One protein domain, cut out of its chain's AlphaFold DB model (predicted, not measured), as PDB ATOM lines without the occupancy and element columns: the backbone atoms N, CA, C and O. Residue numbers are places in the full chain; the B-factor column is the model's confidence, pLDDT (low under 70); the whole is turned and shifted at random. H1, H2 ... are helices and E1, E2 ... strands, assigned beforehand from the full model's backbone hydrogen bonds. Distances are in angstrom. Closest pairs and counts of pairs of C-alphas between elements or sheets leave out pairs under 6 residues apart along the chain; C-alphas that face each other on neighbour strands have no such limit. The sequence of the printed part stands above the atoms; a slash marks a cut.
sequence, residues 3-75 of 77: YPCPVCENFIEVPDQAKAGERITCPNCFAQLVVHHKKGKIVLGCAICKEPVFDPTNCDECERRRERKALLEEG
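This is residues 3 to 75 of the 77 residues of an uncharacterized protein of Candidatus Margulisbacteria bacterium (UniProt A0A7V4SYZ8). A small antiparallel sheet of three strands, E2, E3 and E4, makes the body together with loops and a short strand, E1, and a helical arm made by H2 reaches away from it. E1 pairs with the first printed residues, 3 to 4, and a long loop after E4 leads through the one-turn helix H1 to the arm, whose residues 70 to 75 stand free. The printed part has 73 residues, with four named strands followed by two named helices in the order E1 E2 E3 E4 H1 H2; the sheet's order is E2 - E3 - E4. The class is mixed, helices and strands, with under half of the residues in named elements. By its radius of gyration of the C-alphas, 12.5 A, the whole is compact, yet its outline is elongated, with spans of 40 by 25 by 16 A.

The first named element is E1, residues 11 to 13, and its C-alpha 11 is at (185.747, 201.224, 136.594). E2 is residues 23 to 25. E3, residues 32 to 38, is 19.0 A long from first to last C-alpha, and E4, residues 41 to 46, is 16.5 A long. C-alpha 41 is at (196.112, 212.416, 132.796). H1 is residues 58 to 61, 5.4 A long. H2, residues 63 to 73, is 15.1 A long and ends with C-alpha 73 at (168.995, 204.808, 150.590).

Residues 3 to 4 pair with residues 11 to 12 of E1, antiparallel; E1 pairs with no named strand. E1 is apart from E2, E3 and E4. E2, E3 and E4 form a meander, each strand the antiparallel neighbour of the one before. E2 and E3 are a hairpin with 129 degrees between their directions, and N 33 and O 24 are 2.7 A apart, within hydrogen-bond range. E3 and E4 are a hairpin at 148 degrees, with N 34 and O 45 within hydrogen-bond range at 2.7 A. E2 and E4 are the edge strands. Neither H1 nor H2 is on the sheet. H1 and H2 are close but not clearly touching; their closest C-alphas, those of Asp 60 and Arg 66, are 7.1 A apart. In H2 every O i to N i+4 pair is within hydrogen-bond range, and H1 is too short for such a pair.

The two C-alphas farthest apart, those of Gln 17 and Glu 74, are 40.4 A apart. The printed part has no cut. The link from E4 to H1, 11 residues, is long. The mean pLDDT of the printed part is 73.6, and residues 47 to 73 and residue 75 are under 70.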
ATOM      1  N   TYR A   3     189.347 203.637 134.085       86.19
ATOM      2  CA  TYR A   3     189.061 204.876 134.815       86.19
ATOM      3  C   TYR A   3     187.742 204.776 135.587       86.19
ATOM      4  O   TYR A   3     186.795 204.157 135.095       86.19
ATOM      5  N   PRO A   4     187.650 205.381 136.783       85.31
ATOM      6  CA  PRO A   4     186.416 205.377 137.555       85.31
ATOM      7  C   PRO A   4     185.354 206.238 136.866       85.31
ATOM      8  O   PRO A   4     185.603 207.384 136.480       85.31
ATOM      9  N   CYS A   5     184.149 205.692 136.719       84.56
ATOM     10  CA  CYS A   5     183.004 206.439 136.225       84.56
ATOM     11  C   CYS A   5     182.582 207.483 137.272       84.56
ATOM     12  O   CYS A   5     182.224 207.107 138.390       84.56
ATOM     13  N   PRO A   6     182.497 208.781 136.928       77.19
ATOM     14  CA  PRO A   6     182.078 209.822 137.863       77.19
ATOM     15  C   PRO A   6     180.582 209.752 138.208       77.19
ATOM     16  O   PRO A   6     180.089 210.616 138.917       77.19
ATOM     17  N   VAL A   7     179.825 208.751 137.753       77.88
ATOM     18  CA  VAL A   7     178.390 208.617 138.063       77.88
ATOM     19  C   VAL A   7     178.095 207.424 138.967       77.88
ATOM     20  O   VAL A   7     177.333 207.554 139.918       77.88
ATOM     21  N   CYS A   8     178.671 206.260 138.668       80.75
ATOM     22  CA  CYS A   8     178.419 205.027 139.418       80.75
ATOM     23  C   CYS A   8     179.664 204.442 140.080       80.75
ATOM     24  O   CYS A   8     179.572 203.350 140.624       80.75
ATOM     25  N   GLU A   9     180.807 205.122 139.972       84.56
ATOM     26  CA  GLU A   9     182.090 204.768 140.598       84.56
ATOM     27  C   GLU A   9     182.710 203.448 140.115       84.56
ATOM     28  O   GLU A   9     183.883 203.188 140.371       84.56
ATOM     29  N   ASN A  10     181.990 202.666 139.306       85.69
ATOM     30  CA  ASN A  10     182.537 201.508 138.615       85.69
ATOM     31  C   ASN A  10     183.650 201.913 137.647       85.69
ATOM     32  O   ASN A  10     183.546 202.912 136.927       85.69
ATOM     33  N   PHE A  11     184.685 201.081 137.579       90.31
ATOM     34  CA  PHE A  11     185.747 201.224 136.594       90.31
ATOM     35  C   PHE A  11     185.237 200.873 135.199       90.31
ATOM     36  O   PHE A  11     184.530 199.882 135.012       90.31
ATOM     37  N   ILE A  12     185.605 201.693 134.219       89.69
ATOM     38  CA  ILE A  12     185.315 201.452 132.809       89.69
ATOM     39  C   ILE A  12     186.601 201.474 132.001       89.69
ATOM     40  O   ILE A  12     187.525 202.233 132.307       89.69
ATOM     41  N   GLU A  13     186.643 200.653 130.961       90.81
ATOM     42  CA  GLU A  13     187.745 200.652 130.014       90.81
ATOM     43  C   GLU A  13     187.614 201.855 129.073       90.81
ATOM     44  O   GLU A  13     186.580 202.074 128.441       90.81
ATOM     45  N   VAL A  14     188.670 202.658 129.017       86.81
ATOM     46  CA  VAL A  14     188.814 203.802 128.118       86.81
ATOM     47  C   VAL A  14     189.992 203.511 127.190       86.81
ATOM     48  O   VAL A  14     191.070 203.148 127.687       86.81
ATOM     49  N   PRO A  15     189.833 203.681 125.867       85.12
ATOM     50  CA  PRO A  15     190.934 203.512 124.931       85.12
ATOM     51  C   PRO A  15     192.097 204.440 125.294       85.12
ATOM     52  O   PRO A  15     191.896 205.622 125.561       85.12
ATOM     53  N   ASP A  16     193.328 203.937 125.258       80.06
ATOM     54  CA  ASP A  16     194.535 204.737 125.527       80.06
ATOM     55  C   ASP A  16     194.684 205.942 124.579       80.06
ATOM     56  O   ASP A  16     195.262 206.968 124.926       80.06
ATOM     57  N   GLN A  17     194.103 205.825 123.388       82.94
ATOM     58  CA  GLN A  17     194.066 206.846 122.346       82.94
ATOM     59  C   GLN A  17     192.824 207.754 122.402       82.94
ATOM     60  O   GLN A  17     192.598 208.526 121.468       82.94
ATOM     61  N   ALA A  18     192.020 207.664 123.468       83.62
ATOM     62  CA  ALA A  18     190.825 208.483 123.635       83.62
ATOM     63  C   ALA A  18     191.195 209.969 123.730       83.62
ATOM     64  O   ALA A  18     191.995 210.404 124.574       83.62
ATOM     65  N   LYS A  19     190.602 210.768 122.842       84.44
ATOM     66  CA  LYS A  19     190.911 212.197 122.741       84.44
ATOM     67  C   LYS A  19     190.111 212.998 123.758       84.44
ATOM     68  O   LYS A  19     188.984 212.652 124.097       84.44
ATOM     69  N   ALA A  20     190.667 214.118 124.216       84.56
ATOM     70  CA  ALA A  20     189.884 215.078 124.983       84.56
ATOM     71  C   ALA A  20     188.652 215.527 124.166       84.56
ATOM     72  O   ALA A  20     188.767 215.826 122.978       84.56
ATOM     73  N   GLY A  21     187.482 215.555 124.800       81.62
ATOM     74  CA  GLY A  21     186.187 215.826 124.170       81.62
ATOM     75  C   GLY A  21     185.475 214.591 123.604       81.62
ATOM     76  O   GLY A  21     184.297 214.686 123.257       81.62
ATOM     77  N   GLU A  22     186.141 213.436 123.533       88.00
ATOM     78  CA  GLU A  22     185.525 212.187 123.084       88.00
ATOM     79  C   GLU A  22     184.432 211.740 124.056       88.00
ATOM     80  O   GLU A  22     184.569 211.879 125.274       88.00
ATOM     81  N   ARG A  23     183.328 211.217 123.515       86.88
ATOM     82  CA  ARG A  23     182.197 210.741 124.311       86.88
ATOM     83  C   ARG A  23     182.256 209.235 124.478       86.88
ATOM     84  O   ARG A  23     182.373 208.510 123.497       86.88
ATOM     85  N   ILE A  24     182.106 208.780 125.713       88.38
ATOM     86  CA  ILE A  24     182.117 207.366 126.083       88.38
ATOM     87  C   ILE A  24     180.874 207.083 126.914       88.38
ATOM     88  O   ILE A  24     180.535 207.847 127.811       88.38
ATOM     89  N   THR A  25     180.194 205.977 126.644       88.25
ATOM     90  CA  THR A  25     179.061 205.541 127.463       88.25
ATOM     91  C   THR A  25     179.550 204.553 128.512       88.25
ATOM     92  O   THR A  25     180.189 203.558 128.177       88.25
ATOM     93  N   CYS A  26     179.239 204.798 129.785       86.69
ATOM     94  CA  CYS A  26     179.525 203.833 130.842       86.69
ATOM     95  C   CYS A  26     178.674 202.564 130.632       86.69
ATOM     96  O   CYS A  26     177.450 202.677 130.625       86.69
ATOM     97  N   PRO A  27     179.260 201.358 130.539       87.88
ATOM     98  CA  PRO A  27     178.497 200.123 130.341       87.88
ATOM     99  C   PRO A  27     177.681 199.699 131.573       87.88
ATOM    100  O   PRO A  27     176.761 198.904 131.442       87.88
ATOM    101  N   ASN A  28     177.999 200.228 132.763       86.31
ATOM    102  CA  ASN A  28     177.341 199.839 134.017       86.31
ATOM    103  C   ASN A  28     176.101 200.680 134.338       86.31
ATOM    104  O   ASN A  28     175.100 200.159 134.812       86.31
ATOM    105  N   CYS A  29     176.171 201.999 134.134       82.19
ATOM    106  CA  CYS A  29     175.073 202.917 134.462       82.19
ATOM    107  C   CYS A  29     174.519 203.668 133.250       82.19
ATOM    108  O   CYS A  29     173.670 204.539 133.418       82.19
ATOM    109  N   PHE A  30     175.029 203.379 132.049       85.94
ATOM    110  CA  PHE A  30     174.630 204.008 130.786       85.94
ATOM    111  C   PHE A  30     174.802 205.534 130.747       85.94
ATOM    112  O   PHE A  30     174.289 206.207 129.854       85.94
ATOM    113  N   ALA A  31     175.568 206.096 131.687       81.81
ATOM    114  CA  ALA A  31     175.888 207.513 131.693       81.81
ATOM    115  C   ALA A  31     176.732 207.881 130.468       81.81
ATOM    116  O   ALA A  31     177.722 207.219 130.157       81.81
ATOM    117  N   GLN A  32     176.356 208.978 129.812       85.56
ATOM    118  CA  GLN A  32     177.172 209.628 128.791       85.56
ATOM    119  C   GLN A  32     178.309 210.381 129.482       85.56
ATOM    120  O   GLN A  32     178.062 211.275 130.295       85.56
ATOM    121  N   LEU A  33     179.543 210.020 129.160       85.00
ATOM    122  CA  LEU A  33     180.760 210.607 129.700       85.00
ATOM    123  C   LEU A  33     181.548 211.319 128.599       85.00
ATOM    124  O   LEU A  33     181.442 210.970 127.428       85.00
ATOM    125  N   VAL A  34     182.349 212.304 128.983       86.69
ATOM    126  CA  VAL A  34     183.308 213.020 128.143       86.69
ATOM    127  C   VAL A  34     184.706 212.784 128.698       86.69
ATOM    128  O   VAL A  34     184.934 212.843 129.906       86.69
ATOM    129  N   VAL A  35     185.652 212.511 127.812       87.31
ATOM    130  CA  VAL A  35     187.068 212.365 128.141       87.31
ATOM    131  C   VAL A  35     187.684 213.752 128.292       87.31
ATOM    132  O   VAL A  35     187.613 214.580 127.389       87.31
ATOM    133  N   HIS A  36     188.333 214.010 129.418       85.06
ATOM    134  CA  HIS A  36     189.083 215.234 129.681       85.06
ATOM    135  C   HIS A  36     190.544 214.896 129.959       85.06
ATOM    136  O   HIS A  36     190.854 213.842 130.508       85.06
ATOM    137  N   HIS A  37     191.458 215.800 129.612       85.19
ATOM    138  CA  HIS A  37     192.875 215.671 129.952       85.19
ATOM    139  C   HIS A  37     193.236 216.751 130.978       85.19
ATOM    140  O   HIS A  37     193.192 217.940 130.671       85.19
ATOM    141  N   LYS A  38     193.586 216.361 132.208       78.94
ATOM    142  CA  LYS A  38     193.990 217.279 133.289       78.94
ATOM    143  C   LYS A  38     195.422 216.955 133.699       78.94
ATOM    144  O   LYS A  38     195.703 215.847 134.146       78.94
ATOM    145  N   LYS A  39     196.342 217.916 133.534       79.25
ATOM    146  CA  LYS A  39     197.784 217.750 133.832       79.25
ATOM    147  C   LYS A  39     198.403 216.492 133.182       79.25
ATOM    148  O   LYS A  39     199.186 215.792 133.815       79.25
ATOM    149  N   GLY A  40     198.008 216.176 131.945       78.88
ATOM    150  CA  GLY A  40     198.509 215.009 131.204       78.88
ATOM    151  C   GLY A  40     197.899 213.657 131.601       78.88
ATOM    152  O   GLY A  40     198.363 212.630 131.119       78.88
ATOM    153  N   LYS A  41     196.870 213.631 132.457       81.31
ATOM    154  CA  LYS A  41     196.112 212.416 132.796       81.31
ATOM    155  C   LYS A  41     194.705 212.481 132.221       81.31
ATOM    156  O   LYS A  41     194.083 213.547 132.242       81.31
ATOM    157  N   ILE A  42     194.197 211.344 131.754       83.56
ATOM    158  CA  ILE A  42     192.792 211.210 131.372       83.56
ATOM    159  C   ILE A  42     191.930 211.208 132.638       83.56
ATOM    160  O   ILE A  42     192.246 210.565 133.637       83.56
ATOM    161  N   VAL A  43     190.834 211.950 132.581       84.19
ATOM    162  CA  VAL A  43     189.772 211.993 133.580       84.19
ATOM    163  C   VAL A  43     188.439 211.960 132.854       84.19
ATOM    164  O   VAL A  43     188.269 212.608 131.825       84.19
ATOM    165  N   LEU A  44     187.494 211.191 133.380       82.94
ATOM    166  CA  LEU A  44     186.155 211.091 132.817       82.94
ATOM    167  C   LEU A  44     185.232 212.094 133.491       82.94
ATOM    168  O   LEU A  44     185.220 212.192 134.717       82.94
ATOM    169  N   GLY A  45     184.435 212.789 132.686       77.12
ATOM    170  CA  GLY A  45     183.389 213.682 133.153       77.12
ATOM    171  C   GLY A  45     182.014 213.331 132.656       77.12
ATOM    172  O   GLY A  45     181.875 212.672 131.641       77.12
ATOM    173  N   CYS A  46     180.976 213.728 133.385       74.00
ATOM    174  CA  CYS A  46     179.602 213.530 132.938       74.00
ATOM    175  C   CYS A  46     179.289 214.508 131.798       74.00
ATOM    176  O   CYS A  46     179.415 215.718 131.970       74.00
ATOM    177  N   ALA A  47     178.813 214.001 130.659       69.56
ATOM    178  CA  ALA A  47     178.461 214.811 129.488       69.56
ATOM    179  C   ALA A  47     177.258 215.743 129.720       69.56
ATOM    180  O   ALA A  47     176.935 216.568 128.867       69.56
ATOM    181  N   ILE A  48     176.553 215.562 130.839       67.81
ATOM    182  CA  ILE A  48     175.320 216.280 131.169       67.81
ATOM    183  C   ILE A  48     175.582 217.453 132.121       67.81
ATOM    184  O   ILE A  48     174.749 218.354 132.205       67.81
ATOM    185  N   CYS A  49     176.730 217.487 132.804       58.88
ATOM    186  CA  CYS A  49     177.130 218.658 133.579       58.88
ATOM    187  C   CYS A  49     177.278 219.845 132.612       58.88
ATOM    188  O   CYS A  49     178.213 219.896 131.820       58.88
ATOM    189  N   LYS A  50     176.320 220.779 132.646       47.34
ATOM    190  CA  LYS A  50     176.291 221.992 131.810       47.34
ATOM    191  C   LYS A  50     177.191 223.110 132.351       47.34
ATOM    192  O   LYS A  50     177.024 224.264 131.965       47.34
ATOM    193  N   GLU A  51     178.105 222.799 133.264       45.06
ATOM    194  CA  GLU A  51     179.027 223.793 133.795       45.06
ATOM    195  C   GLU A  51     180.227 223.961 132.850       45.06
ATOM    196  O   GLU A  51     180.766 222.970 132.353       45.06
ATOM    197  N   PRO A  52     180.664 225.206 132.583       43.75
ATOM    198  CA  PRO A  52     181.757 225.498 131.651       43.75
ATOM    199  C   PRO A  52     183.116 224.953 132.118       43.75
ATOM    200  O   PRO A  52     184.064 224.905 131.337       43.75
ATOM    201  N   VAL A  53     183.214 224.526 133.380       50.81
ATOM    202  CA  VAL A  53     184.401 223.911 133.965       50.81
ATOM    203  C   VAL A  53     183.998 222.548 134.510       50.81
ATOM    204  O   VAL A  53     183.314 222.451 135.524       50.81
ATOM    205  N   PHE A  54     184.410 221.481 133.825       50.69
ATOM    206  CA  PHE A  54     184.251 220.129 134.345       50.69
ATOM    207  C   PHE A  54     185.156 219.956 135.575       50.69
ATOM    208  O   PHE A  54     186.369 219.763 135.436       50.69
ATOM    209  N   ASP A  55     184.571 220.039 136.772       57.69
ATOM    210  CA  ASP A  55     185.254 219.710 138.017       57.69
ATOM    211  C   ASP A  55     184.791 218.340 138.559       57.69
ATOM    212  O   ASP A  55     183.659 218.201 139.028       57.69
ATOM    213  N   PRO A  56     185.642 217.298 138.492       51.69
ATOM    214  CA  PRO A  56     185.288 215.961 138.962       51.69
ATOM    215  C   PRO A  56     185.144 215.863 140.488       51.69
ATOM    216  O   PRO A  56     184.624 214.854 140.956       51.69
ATOM    217  N   THR A  57     185.606 216.856 141.262       53.41
ATOM    218  CA  THR A  57     185.516 216.850 142.733       53.41
ATOM    219  C   THR A  57     184.190 217.402 143.255       53.41
ATOM    220  O   THR A  57     183.762 217.000 144.329       53.41
ATOM    221  N   ASN A  58     183.473 218.198 142.456       53.28
ATOM    222  CA  ASN A  58     182.132 218.700 142.790       53.28
ATOM    223  C   ASN A  58     180.995 217.772 142.329       53.28
ATOM    224  O   ASN A  58     179.819 218.131 142.390       53.28
ATOM    225  N   CYS A  59     181.303 216.561 141.854       53.88
ATOM    226  CA  CYS A  59     180.271 215.647 141.360       53.88
ATOM    227  C   CYS A  59     179.292 215.207 142.469       53.88
ATOM    228  O   CYS A  59     178.130 214.929 142.174       53.88
ATOM    229  N   ASP A  60     179.721 215.206 143.736       51.62
ATOM    230  CA  ASP A  60     178.860 214.984 144.908       51.62
ATOM    231  C   ASP A  60     177.782 216.065 145.092       51.62
ATOM    232  O   ASP A  60     176.714 215.796 145.644       51.62
ATOM    233  N   GLU A  61     178.002 217.270 144.563       52.53
ATOM    234  CA  GLU A  61     177.012 218.346 144.582       52.53
ATOM    235  C   GLU A  61     176.014 218.251 143.417       52.53
ATOM    236  O   GLU A  61     175.001 218.951 143.416       52.53
ATOM    237  N   CYS A  62     176.222 217.353 142.450       59.91
ATOM    238  CA  CYS A  62     175.304 217.175 141.330       59.91
ATOM    239  C   CYS A  62     173.951 216.630 141.824       59.91
ATOM    240  O   CYS A  62     173.870 215.505 142.324       59.91
ATOM    241  N   GLU A  63     172.869 217.400 141.639       56.38
ATOM    242  CA  GLU A  63     171.503 217.032 142.057       56.38
ATOM    243  C   GLU A  63     171.093 215.628 141.584       56.38
ATOM    244  O   GLU A  63     170.486 214.875 142.338       56.38
ATOM    245  N   ARG A  64     171.525 215.205 140.387       58.84
ATOM    246  CA  ARG A  64     171.253 213.851 139.871       58.84
ATOM    247  C   ARG A  64     171.928 212.727 140.657       58.84
ATOM    248  O   ARG A  64     171.361 211.642 140.762       58.84
ATOM    249  N   ARG A  65     173.140 212.942 141.186       59.34
ATOM    250  CA  ARG A  65     173.797 211.960 142.066       59.34
ATOM    251  C   ARG A  65     173.102 211.922 143.425       59.34
ATOM    252  O   ARG A  65     172.879 210.828 143.936       59.34
ATOM    253  N   ARG A  66     172.725 213.087 143.969       60.31
ATOM    254  CA  ARG A  66     171.984 213.189 145.238       60.31
ATOM    255  C   ARG A  66     170.639 212.475 145.168       60.31
ATOM    256  O   ARG A  66     170.340 211.688 146.054       60.31
ATOM    257  N   GLU A  67     169.882 212.674 144.091       61.31
ATOM    258  CA  GLU A  67     168.582 212.028 143.890       61.31
ATOM    259  C   GLU A  67     168.717 210.503 143.764       61.31
ATOM    260  O   GLU A  67     168.024 209.764 144.453       61.31
ATOM    261  N   ARG A  68     169.676 210.000 142.972       61.16
ATOM    262  CA  ARG A  68     169.924 208.549 142.874       61.16
ATOM    263  C   ARG A  68     170.391 207.942 144.199       61.16
ATOM    264  O   ARG A  68     169.990 206.826 144.518       61.16
ATOM    265  N   LYS A  69     171.251 208.641 144.947       59.38
ATOM    266  CA  LYS A  69     171.703 208.195 146.270       59.38
ATOM    267  C   LYS A  69     170.528 208.138 147.250       59.38
ATOM    268  O   LYS A  69     170.346 207.102 147.873       59.38
ATOM    269  N   ALA A  70     169.696 209.178 147.290       60.16
ATOM    270  CA  ALA A  70     168.477 209.200 148.096       60.16
ATOM    271  C   ALA A  70     167.551 208.025 147.745       60.16
ATOM    272  O   ALA A  70     167.185 207.258 148.625       60.16
ATOM    273  N   LEU A  71     167.289 207.781 146.457       61.06
ATOM    274  CA  LEU A  71     166.439 206.668 146.024       61.06
ATOM    275  C   LEU A  71     166.994 205.279 146.403       61.06
ATOM    276  O   LEU A  71     166.211 204.378 146.708       61.06
ATOM    277  N   LEU A  72     168.321 205.100 146.382       62.25
ATOM    278  CA  LEU A  72     168.989 203.873 146.841       62.25
ATOM    279  C   LEU A  72     168.913 203.718 148.366       62.25
ATOM    280  O   LEU A  72     168.642 202.623 148.850       62.25
ATOM    281  N   GLU A  73     169.123 204.798 149.123       65.44
ATOM    282  CA  GLU A  73     168.995 204.808 150.590       65.44
ATOM    283  C   GLU A  73     167.542 204.575 151.041       65.44
ATOM    284  O   GLU A  73     167.303 203.945 152.068       65.44
ATOM    285  N   GLU A  74     166.567 205.009 150.242       75.25
ATOM    286  CA  GLU A  74     165.135 204.772 150.452       75.25
ATOM    287  C   GLU A  74     164.664 203.377 149.988       75.25
ATOM    288  O   GLU A  74     163.494 203.036 150.174       75.25
ATOM    289  N   GLY A  75     165.534 202.561 149.378       61.12
ATOM    290  CA  GLY A  75     165.201 201.204 148.923       61.12
ATOM    291  C   GLY A  75     164.174 201.150 147.784       61.12
ATOM    292  O   GLY A  75     163.441 200.170 147.653       61.12
TER     293      GLY A  75